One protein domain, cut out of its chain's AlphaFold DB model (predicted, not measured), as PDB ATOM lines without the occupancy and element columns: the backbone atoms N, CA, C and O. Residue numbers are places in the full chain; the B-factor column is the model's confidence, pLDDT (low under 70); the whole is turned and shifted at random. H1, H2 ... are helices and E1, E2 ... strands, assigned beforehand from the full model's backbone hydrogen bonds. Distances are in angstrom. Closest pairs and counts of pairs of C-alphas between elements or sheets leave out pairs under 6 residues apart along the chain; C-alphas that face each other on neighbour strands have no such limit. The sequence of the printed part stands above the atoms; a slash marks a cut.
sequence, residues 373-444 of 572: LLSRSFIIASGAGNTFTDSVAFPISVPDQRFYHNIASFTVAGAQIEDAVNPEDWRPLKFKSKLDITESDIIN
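Overview. This is residues 373 to 444 of the 572 residues of the protein "RagB/SusD family nutrient uptake outer membrane protein" of Euzebyella marina (UniProt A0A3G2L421). With little regular structure, this is mainly loops, with the small hairpin E1 and E2 on one side and two short helices, H1 and H2, near each other away from it. The printed part has 72 residues, 20 of them in named elements, in the order H1, H2, E1, E2; the class is mixed and the sheet antiparallel. It is compact, with a radius of gyration of the C-alphas of 12.4 A and spans of 34 by 26 by 21 A.

Along the chain. E1, residues 410 to 413, is 9.8 A long; E2, residues 416 to 419, is 10.1 A long and ends at C-alpha 419 (-11.246, 17.315, 0.019). H1, residues 376 to 382, begins at C-alpha 376 (-7.834, 34.756, -3.195) and is 10.0 A long. H2, residues 402 to 406, is 5.8 A long.

Arrangement. In the hairpin, directions differ by 144 degrees and N 411 is 2.8 A from O 418, within hydrogen-bond range. Residues 407 to 408 pair antiparallel with 427 to 428. H1 and H2 are close but not clearly touching; their closest C-alphas, Ser 382 and Phe 403, are 5.5 A apart. H1 is apart from both strands, and H2 from E2. In H1 and H2 every O i to N i+4 pair is within hydrogen-bond range.

Size, cuts and confidence. The C-alphas farthest apart, Thr 389 and Asn 444, are 35.7 A apart. The printed part has no cut. The link from H1 to H2 is long, 19 residues. Residues 433 to 443 have pLDDT under 70.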
ATOM      1  N   LEU A 373      -4.804  29.020 -11.530       91.38
ATOM      2  CA  LEU A 373      -5.073  29.114 -10.104       91.38
ATOM      3  C   LEU A 373      -6.192  30.131  -9.861       91.38
ATOM      4  O   LEU A 373      -6.351  31.099 -10.608       91.38
ATOM      5  N   LEU A 374      -6.982  29.909  -8.812       93.25
ATOM      6  CA  LEU A 374      -8.024  30.844  -8.392       93.25
ATOM      7  C   LEU A 374      -7.419  31.953  -7.540       93.25
ATOM      8  O   LEU A 374      -6.681  31.675  -6.597       93.25
ATOM      9  N   SER A 375      -7.775  33.207  -7.818       93.44
ATOM     10  CA  SER A 375      -7.340  34.299  -6.953       93.44
ATOM     11  C   SER A 375      -8.006  34.204  -5.578       93.44
ATOM     12  O   SER A 375      -9.171  33.807  -5.424       93.44
ATOM     13  N   ARG A 376      -7.290  34.669  -4.552       90.31
ATOM     14  CA  ARG A 376      -7.834  34.756  -3.195       90.31
ATOM     15  C   ARG A 376      -9.113  35.597  -3.108       90.31
ATOM     16  O   ARG A 376     -10.041  35.223  -2.392       90.31
ATOM     17  N   SER A 377      -9.180  36.713  -3.838       90.62
ATOM     18  CA  SER A 377     -10.348  37.604  -3.828       90.62
ATOM     19  C   SER A 377     -11.582  36.933  -4.439       90.62
ATOM     20  O   SER A 377     -12.693  37.118  -3.943       90.62
ATOM     21  N   PHE A 378     -11.403  36.113  -5.479       94.62
ATOM     22  CA  PHE A 378     -12.493  35.365  -6.099       94.62
ATOM     23  C   PHE A 378     -13.007  34.234  -5.208       94.62
ATOM     24  O   PHE A 378     -14.222  34.063  -5.090       94.62
ATOM     25  N   ILE A 379     -12.111  33.515  -4.527       94.12
ATOM     26  CA  ILE A 379     -12.485  32.490  -3.541       94.12
ATOM     27  C   ILE A 379     -13.359  33.096  -2.430       94.12
ATOM     28  O   ILE A 379     -14.402  32.537  -2.088       94.12
ATOM     29  N   ILE A 380     -12.962  34.253  -1.889       91.56
ATOM     30  CA  ILE A 380     -13.710  34.942  -0.826       91.56
ATOM     31  C   ILE A 380     -15.083  35.408  -1.327       91.56
ATOM     32  O   ILE A 380     -16.088  35.175  -0.652       91.56
ATOM     33  N   ALA A 381     -15.136  36.031  -2.509       93.19
ATOM     34  CA  ALA A 381     -16.389  36.495  -3.102       93.19
ATOM     35  C   ALA A 381     -17.362  35.326  -3.342       93.19
ATOM     36  O   ALA A 381     -18.520  35.378  -2.926       93.19
ATOM     37  N   SER A 382     -16.866  34.229  -3.925       92.81
ATOM     38  CA  SER A 382     -17.657  33.023  -4.207       92.81
ATOM     39  C   SER A 382     -18.107  32.300  -2.940       92.81
ATOM     40  O   SER A 382     -19.133  31.627  -2.941       92.81
ATOM     41  N   GLY A 383     -17.369  32.449  -1.837       90.50
ATOM     42  CA  GLY A 383     -17.719  31.894  -0.532       90.50
ATOM     43  C   GLY A 383     -18.914  32.558   0.150       90.50
ATOM     44  O   GLY A 383     -19.256  32.146   1.258       90.50
ATOM     45  N   ALA A 384     -19.526  33.583  -0.455       87.25
ATOM     46  CA  ALA A 384     -20.634  34.353   0.115       87.25
ATOM     47  C   ALA A 384     -20.327  34.891   1.531       87.25
ATOM     48  O   ALA A 384     -21.154  34.827   2.440       87.25
ATOM     49  N   GLY A 385     -19.104  35.398   1.728       78.38
ATOM     50  CA  GLY A 385     -18.633  35.934   3.010       78.38
ATOM     51  C   GLY A 385     -18.019  34.899   3.959       78.38
ATOM     52  O   GLY A 385     -17.518  35.278   5.019       78.38
ATOM     53  N   ASN A 386     -17.997  33.613   3.589       82.38
ATOM     54  CA  ASN A 386     -17.209  32.617   4.309       82.38
ATOM     55  C   ASN A 386     -15.712  32.943   4.204       82.38
ATOM     56  O   ASN A 386     -15.158  33.096   3.116       82.38
ATOM     57  N   THR A 387     -15.034  33.004   5.348       82.19
ATOM     58  CA  THR A 387     -13.578  33.150   5.402       82.19
ATOM     59  C   THR A 387     -12.932  31.770   5.365       82.19
ATOM     60  O   THR A 387     -12.914  31.063   6.373       82.19
ATOM     61  N   PHE A 388     -12.396  31.379   4.214       86.00
ATOM     62  CA  PHE A 388     -11.683  30.110   4.069       86.00
ATOM     63  C   PHE A 388     -10.234  30.257   4.535       86.00
ATOM     64  O   PHE A 388      -9.420  30.817   3.813       86.00
ATOM     65  N   THR A 389      -9.895  29.811   5.742       83.06
ATOM     66  CA  THR A 389      -8.503  29.795   6.230       83.06
ATOM     67  C   THR A 389      -7.645  28.782   5.475       83.06
ATOM     68  O   THR A 389      -8.173  27.890   4.814       83.06
ATOM     69  N   ASP A 390      -6.326  28.879   5.624       74.44
ATOM     70  CA  ASP A 390      -5.419  27.804   5.223       74.44
ATOM     71  C   ASP A 390      -5.683  26.632   6.182       74.44
ATOM     72  O   ASP A 390      -5.449  26.753   7.387       74.44
ATOM     73  N   SER A 391      -6.264  25.542   5.670       88.56
ATOM     74  CA  SER A 391      -7.026  24.507   6.396       88.56
ATOM     75  C   SER A 391      -8.518  24.836   6.583       88.56
ATOM     76  O   SER A 391      -8.948  25.435   7.573       88.56
ATOM     77  N   VAL A 392      -9.319  24.408   5.606       92.44
ATOM     78  CA  VAL A 392     -10.784  24.434   5.567       92.44
ATOM     79  C   VAL A 392     -11.338  23.117   6.107       92.44
ATOM     80  O   VAL A 392     -10.890  22.033   5.734       92.44
ATOM     81  N   ALA A 393     -12.342  23.208   6.980       91.38
ATOM     82  CA  ALA A 393     -13.067  22.048   7.483       91.38
ATOM     83  C   ALA A 393     -14.212  21.659   6.535       91.38
ATOM     84  O   ALA A 393     -14.991  22.514   6.116       91.38
ATOM     85  N   PHE A 394     -14.344  20.360   6.262       92.44
ATOM     86  CA  PHE A 394     -15.396  19.794   5.419       92.44
ATOM     87  C   PHE A 394     -16.446  19.028   6.253       92.44
ATOM     88  O   PHE A 394     -16.112  18.501   7.321       92.44
ATOM     89  N   PRO A 395     -17.716  18.948   5.798       92.19
ATOM     90  CA  PRO A 395     -18.242  19.522   4.554       92.19
ATOM     91  C   PRO A 395     -18.426  21.045   4.643       92.19
ATOM     92  O   PRO A 395     -18.881  21.571   5.658       92.19
ATOM     93  N   ILE A 396     -18.108  21.747   3.555       92.31
ATOM     94  CA  ILE A 396     -18.349  23.189   3.423       92.31
ATOM     95  C   ILE A 396     -19.802  23.467   3.030       92.31
ATOM     96  O   ILE A 396     -20.381  22.760   2.204       92.31
ATOM     97  N   SER A 397     -20.385  24.522   3.600       93.06
ATOM     98  CA  SER A 397     -21.730  24.996   3.264       93.06
ATOM     99  C   SER A 397     -21.664  26.441   2.782       93.06
ATOM    100  O   SER A 397     -21.399  27.357   3.561       93.06
ATOM    101  N   VAL A 398     -21.893  26.632   1.485       95.25
ATOM    102  CA  VAL A 398     -21.944  27.940   0.831       95.25
ATOM    103  C   VAL A 398     -23.355  28.128   0.270       95.25
ATOM    104  O   VAL A 398     -23.821  27.266  -0.473       95.25
ATOM    105  N   PRO A 399     -24.077  29.204   0.631       95.06
ATOM    106  CA  PRO A 399     -25.438  29.417   0.135       95.06
ATOM    107  C   PRO A 399     -25.531  29.597  -1.384       95.06
ATOM    108  O   PRO A 399     -26.496  29.141  -1.997       95.06
ATOM    109  N   ASP A 400     -24.533  30.248  -1.982       96.12
ATOM    110  CA  ASP A 400     -24.455  30.478  -3.422       96.12
ATOM    111  C   ASP A 400     -24.104  29.173  -4.154       96.12
ATOM    112  O   ASP A 400     -22.985  28.664  -4.039       96.12
ATOM    113  N   GLN A 401     -25.050  28.622  -4.920       94.56
ATOM    114  CA  GLN A 401     -24.868  27.341  -5.613       94.56
ATOM    115  C   GLN A 401     -23.790  27.405  -6.699       94.56
ATOM    116  O   GLN A 401     -23.227  26.373  -7.071       94.56
ATOM    117  N   ARG A 402     -23.448  28.610  -7.178       95.25
ATOM    118  CA  ARG A 402     -22.376  28.805  -8.162       95.25
ATOM    119  C   ARG A 402     -21.023  28.392  -7.616       95.25
ATOM    120  O   ARG A 402     -20.201  27.919  -8.392       95.25
ATOM    121  N   PHE A 403     -20.805  28.499  -6.301       95.25
ATOM    122  CA  PHE A 403     -19.564  28.065  -5.660       95.25
ATOM    123  C   PHE A 403     -19.223  26.616  -6.034       95.25
ATOM    124  O   PHE A 403     -18.136  26.347  -6.535       95.25
ATOM    125  N   TYR A 404     -20.181  25.700  -5.869       91.62
ATOM    126  CA  TYR A 404     -19.973  24.266  -6.099       91.62
ATOM    127  C   TYR A 404     -19.809  23.892  -7.574       91.62
ATOM    128  O   TYR A 404     -19.303  22.815  -7.878       91.62
ATOM    129  N   HIS A 405     -20.246  24.756  -8.489       89.69
ATOM    130  CA  HIS A 405     -20.095  24.536  -9.924       89.69
ATOM    131  C   HIS A 405     -18.820  25.184 -10.473       89.69
ATOM    132  O   HIS A 405     -18.146  24.614 -11.325       89.69
ATOM    133  N   ASN A 406     -18.458  26.363  -9.966       91.38
ATOM    134  CA  ASN A 406     -17.348  27.158 -10.479       91.38
ATOM    135  C   ASN A 406     -16.004  26.802  -9.832       91.38
ATOM    136  O   ASN A 406     -14.969  27.039 -10.456       91.38
ATOM    137  N   ILE A 407     -16.000  26.248  -8.613       92.94
ATOM    138  CA  ILE A 407     -14.791  25.965  -7.831       92.94
ATOM    139  C   ILE A 407     -14.710  24.475  -7.491       92.94
ATOM    140  O   ILE A 407     -15.572  23.921  -6.813       92.94
ATOM    141  N   ALA A 408     -13.612  23.840  -7.894       92.62
ATOM    142  CA  ALA A 408     -13.216  22.539  -7.383       92.62
ATOM    143  C   ALA A 408     -12.500  22.721  -6.040       92.62
ATOM    144  O   ALA A 408     -11.302  22.998  -6.004       92.62
ATOM    145  N   SER A 409     -13.226  22.551  -4.933       94.19
ATOM    146  CA  SER A 409     -12.669  22.544  -3.570       94.19
ATOM    147  C   SER A 409     -12.106  21.172  -3.162       94.19
ATOM    148  O   SER A 409     -12.164  20.785  -1.995       94.19
ATOM    149  N   PHE A 410     -11.637  20.395  -4.136       92.56
ATOM    150  CA  PHE A 410     -11.185  19.014  -3.999       92.56
ATOM    151  C   PHE A 410     -10.085  18.715  -5.024       92.56
ATOM    152  O   PHE A 410      -9.964  19.399  -6.043       92.56
ATOM    153  N   THR A 411      -9.311  17.666  -4.771       91.50
ATOM    154  CA  THR A 411      -8.315  17.110  -5.691       91.50
ATOM    155  C   THR A 411      -8.709  15.693  -6.103       91.50
ATOM    156  O   THR A 411      -9.650  15.102  -5.563       91.50
ATOM    157  N   VAL A 412      -8.016  15.147  -7.100       88.31
ATOM    158  CA  VAL A 412      -8.182  13.769  -7.557       88.31
ATOM    159  C   VAL A 412      -6.870  13.016  -7.373       88.31
ATOM    160  O   VAL A 412      -5.875  13.307  -8.028       88.31
ATOM    161  N   ALA A 413      -6.868  12.009  -6.502       85.50
ATOM    162  CA  ALA A 413      -5.712  11.159  -6.236       85.50
ATOM    163  C   ALA A 413      -6.070   9.693  -6.500       85.50
ATOM    164  O   ALA A 413      -7.008   9.152  -5.922       85.50
ATOM    165  N   GLY A 414      -5.348   9.030  -7.412       80.25
ATOM    166  CA  GLY A 414      -5.577   7.608  -7.711       80.25
ATOM    167  C   GLY A 414      -7.007   7.282  -8.166       80.25
ATOM    168  O   GLY A 414      -7.533   6.235  -7.793       80.25
ATOM    169  N   ALA A 415      -7.632   8.179  -8.940       76.50
ATOM    170  CA  ALA A 415      -9.046   8.109  -9.323       76.50
ATOM    171  C   ALA A 415     -10.004   8.077  -8.115       76.50
ATOM    172  O   ALA A 415     -10.992   7.348  -8.119       76.50
ATOM    173  N   GLN A 416      -9.710   8.847  -7.067       84.44
ATOM    174  CA  GLN A 416     -10.606   9.136  -5.948       84.44
ATOM    175  C   GLN A 416     -10.622  10.645  -5.695       84.44
ATOM    176  O   GLN A 416      -9.619  11.314  -5.923       84.44
ATOM    177  N   ILE A 417     -11.762  11.168  -5.247       89.31
ATOM    178  CA  ILE A 417     -11.921  12.580  -4.884       89.31
ATOM    179  C   ILE A 417     -11.513  12.755  -3.422       89.31
ATOM    180  O   ILE A 417     -11.998  12.021  -2.558       89.31
ATOM    181  N   GLU A 418     -10.662  13.741  -3.150       92.75
ATOM    182  CA  GLU A 418     -10.215  14.099  -1.803       92.75
ATOM    183  C   GLU A 418     -10.461  15.588  -1.540       92.75
ATOM    184  O   GLU A 418     -10.167  16.433  -2.383       92.75
ATOM    185  N   ASP A 419     -11.001  15.924  -0.367       94.06
ATOM    186  CA  ASP A 419     -11.246  17.315   0.019       94.06
ATOM    187  C   ASP A 419      -9.931  18.114   0.059       94.06
ATOM    188  O   ASP A 419      -8.975  17.750   0.752       94.06
ATOM    189  N   ALA A 420      -9.888  19.242  -0.653       94.25
ATOM    190  CA  ALA A 420      -8.720  20.110  -0.696       94.25
ATOM    191  C   ALA A 420      -8.772  21.078   0.490       94.25
ATOM    192  O   ALA A 420      -9.411  22.131   0.438       94.25
ATOM    193  N   VAL A 421      -8.111  20.711   1.589       93.75
ATOM    194  CA  VAL A 421      -8.120  21.509   2.828       93.75
ATOM    195  C   VAL A 421      -7.458  22.877   2.670       93.75
ATOM    196  O   VAL A 421      -7.782  23.786   3.426       93.75
ATOM    197  N   ASN A 422      -6.569  23.070   1.697       93.44
ATOM    198  CA  ASN A 422      -5.975  24.376   1.425       93.44
ATOM    199  C   ASN A 422      -6.675  25.025   0.225       93.44
ATOM    200  O   ASN A 422      -6.681  24.433  -0.853       93.44
ATOM    201  N   PRO A 423      -7.217  26.250   0.362       92.75
ATOM    202  CA  PRO A 423      -7.824  26.957  -0.765       92.75
ATOM    203  C   PRO A 423      -6.874  27.226  -1.943       92.75
ATOM    204  O   PRO A 423      -7.341  27.416  -3.058       92.75
ATOM    205  N   GLU A 424      -5.555  27.216  -1.724       90.31
ATOM    206  CA  GLU A 424      -4.543  27.307  -2.793       90.31
ATOM    207  C   GLU A 424      -4.549  26.088  -3.735       90.31
ATOM    208  O   GLU A 424      -4.141  26.185  -4.895       90.31
ATOM    209  N   ASP A 425      -5.055  24.945  -3.268       91.81
ATOM    210  CA  ASP A 425      -5.213  23.727  -4.069       91.81
ATOM    211  C   ASP A 425      -6.542  23.717  -4.850       91.81
ATOM    212  O   ASP A 425      -6.806  22.791  -5.619       91.81
ATOM    213  N   TRP A 426      -7.391  24.740  -4.682       93.75
ATOM    214  CA  TRP A 426      -8.664  24.845  -5.398       93.75
ATOM    215  C   TRP A 426      -8.449  25.315  -6.838       93.75
ATOM    216  O   TRP A 426      -7.500  26.046  -7.145       93.75
ATOM    217  N   ARG A 427      -9.330  24.883  -7.747       91.00
ATOM    218  CA  ARG A 427      -9.195  25.124  -9.197       91.00
ATOM    219  C   ARG A 427     -10.518  25.528  -9.850       91.00
ATOM    220  O   ARG A 427     -11.573  25.168  -9.323       91.00
ATOM    221  N   PRO A 428     -10.499  26.243 -10.992       89.31
ATOM    222  CA  PRO A 428     -11.709  26.480 -11.782       89.31
ATOM    223  C   PRO A 428     -12.389  25.163 -12.201       89.31
ATOM    224  O   PRO A 428     -11.708  24.217 -12.600       89.31
ATOM    225  N   LEU A 429     -13.726  25.099 -12.133       86.69
ATOM    226  CA  LEU A 429     -14.522  23.895 -12.451       86.69
ATOM    227  C   LEU A 429     -15.697  24.130 -13.421       86.69
ATOM    228  O   LEU A 429     -16.229  23.165 -13.961       86.69
ATOM    229  N   LYS A 430     -16.059  25.392 -13.683       85.75
ATOM    230  CA  LYS A 430     -17.344  25.831 -14.270       85.75
ATOM    231  C   LYS A 430     -17.892  25.023 -15.445       85.75
ATOM    232  O   LYS A 430     -19.092  24.859 -15.568       85.75
ATOM    233  N   PHE A 431     -17.043  24.525 -16.322       78.75
ATOM    234  CA  PHE A 431     -17.477  23.922 -17.576       78.75
ATOM    235  C   PHE A 431     -17.304  22.404 -17.593       78.75
ATOM    236  O   PHE A 431     -16.970  21.799 -18.610       78.75
ATOM    237  N   LYS A 432     -17.496  21.772 -16.436       70.19
ATOM    238  CA  LYS A 432     -17.636  20.322 -16.336       70.19
ATOM    239  C   LYS A 432     -19.075  20.014 -15.952       70.19
ATOM    240  O   LYS A 432     -19.461  20.200 -14.799       70.19
ATOM    241  N   SER A 433     -19.878  19.553 -16.914       57.06
ATOM    242  CA  SER A 433     -21.284  19.200 -16.673       57.06
ATOM    243  C   SER A 433     -21.428  18.023 -15.710       57.06
ATOM    244  O   SER A 433     -22.356  18.007 -14.897       57.06
ATOM    245  N   LYS A 434     -20.493  17.066 -15.748       60.81
ATOM    246  CA  LYS A 434     -20.320  16.025 -14.734       60.81
ATOM    247  C   LYS A 434     -18.843  15.841 -14.419       60.81
ATOM    248  O   LYS A 434     -18.022  15.654 -15.311       60.81
ATOM    249  N   LEU A 435     -18.509  15.833 -13.132       62.69
ATOM    250  CA  LEU A 435     -17.213  15.339 -12.690       62.69
ATOM    251  C   LEU A 435     -17.263  13.805 -12.640       62.69
ATOM    252  O   LEU A 435     -17.397  13.213 -11.571       62.69
ATOM    253  N   ASP A 436     -17.204  13.165 -13.806       65.06
ATOM    254  CA  ASP A 436     -16.926  11.736 -13.880       65.06
ATOM    255  C   ASP A 436     -15.413  11.547 -14.013       65.06
ATOM    256  O   ASP A 436     -14.804  11.868 -15.024       65.06
ATOM    257  N   ILE A 437     -14.773  11.053 -12.957       63.72
ATOM    258  CA  ILE A 437     -13.330  10.785 -12.967       63.72
ATOM    259  C   ILE A 437     -12.949   9.568 -13.834       63.72
ATOM    260  O   ILE A 437     -11.765   9.257 -13.962       63.72
ATOM    261  N   THR A 438     -13.940   8.864 -14.396       58.28
ATOM    262  CA  THR A 438     -13.773   7.678 -15.249       58.28
ATOM    263  C   THR A 438     -14.155   7.903 -16.714       58.28
ATOM    264  O   THR A 438     -13.731   7.117 -17.561       58.28
ATOM    265  N   GLU A 439     -14.873   8.983 -17.035       55.19
ATOM    266  CA  GLU A 439     -15.243   9.375 -18.399       55.19
ATOM    267  C   GLU A 439     -14.842  10.830 -18.674       55.19
ATOM    268  O   GLU A 439     -15.082  11.724 -17.868       55.19
ATOM    269  N   SER A 440     -14.251  11.101 -19.839       53.66
ATOM    270  CA  SER A 440     -14.046  12.478 -20.290       53.66
ATOM    271  C   SER A 440     -15.391  13.063 -20.736       53.66
ATOM    272  O   SER A 440     -15.844  12.773 -21.845       53.66
ATOM    273  N   ASP A 441     -16.043  13.862 -19.892       55.88
ATOM    274  CA  ASP A 441     -17.173  14.694 -20.318       55.88
ATOM    275  C   ASP A 441     -16.623  15.854 -21.163       55.88
ATOM    276  O   ASP A 441     -15.863  16.688 -20.669       55.88
ATOM    277  N   ILE A 442     -16.935  15.861 -22.460       58.34
ATOM    278  CA  ILE A 442     -16.407  16.844 -23.410       58.34
ATOM    279  C   ILE A 442     -17.522  17.839 -23.715       58.34
ATOM    280  O   ILE A 442     -18.377  17.598 -24.569       58.34
ATOM    281  N   ILE A 443     -17.499  18.989 -23.039       67.50
ATOM    282  CA  ILE A 443     -18.140  20.184 -23.590       67.50
ATOM    283  C   ILE A 443     -17.316  20.573 -24.820       67.50
ATOM    284  O   ILE A 443     -16.104  20.709 -24.729       67.50
ATOM    285  N   ASN A 444     -17.943  20.692 -25.988       73.50
ATOM    286  CA  ASN A 444     -17.262  21.059 -27.235       73.50
ATOM    287  C   ASN A 444     -17.806  22.361 -27.836       73.50
ATOM    288  O   ASN A 444     -17.809  22.542 -29.053       73.50
TER     289      ASN A 444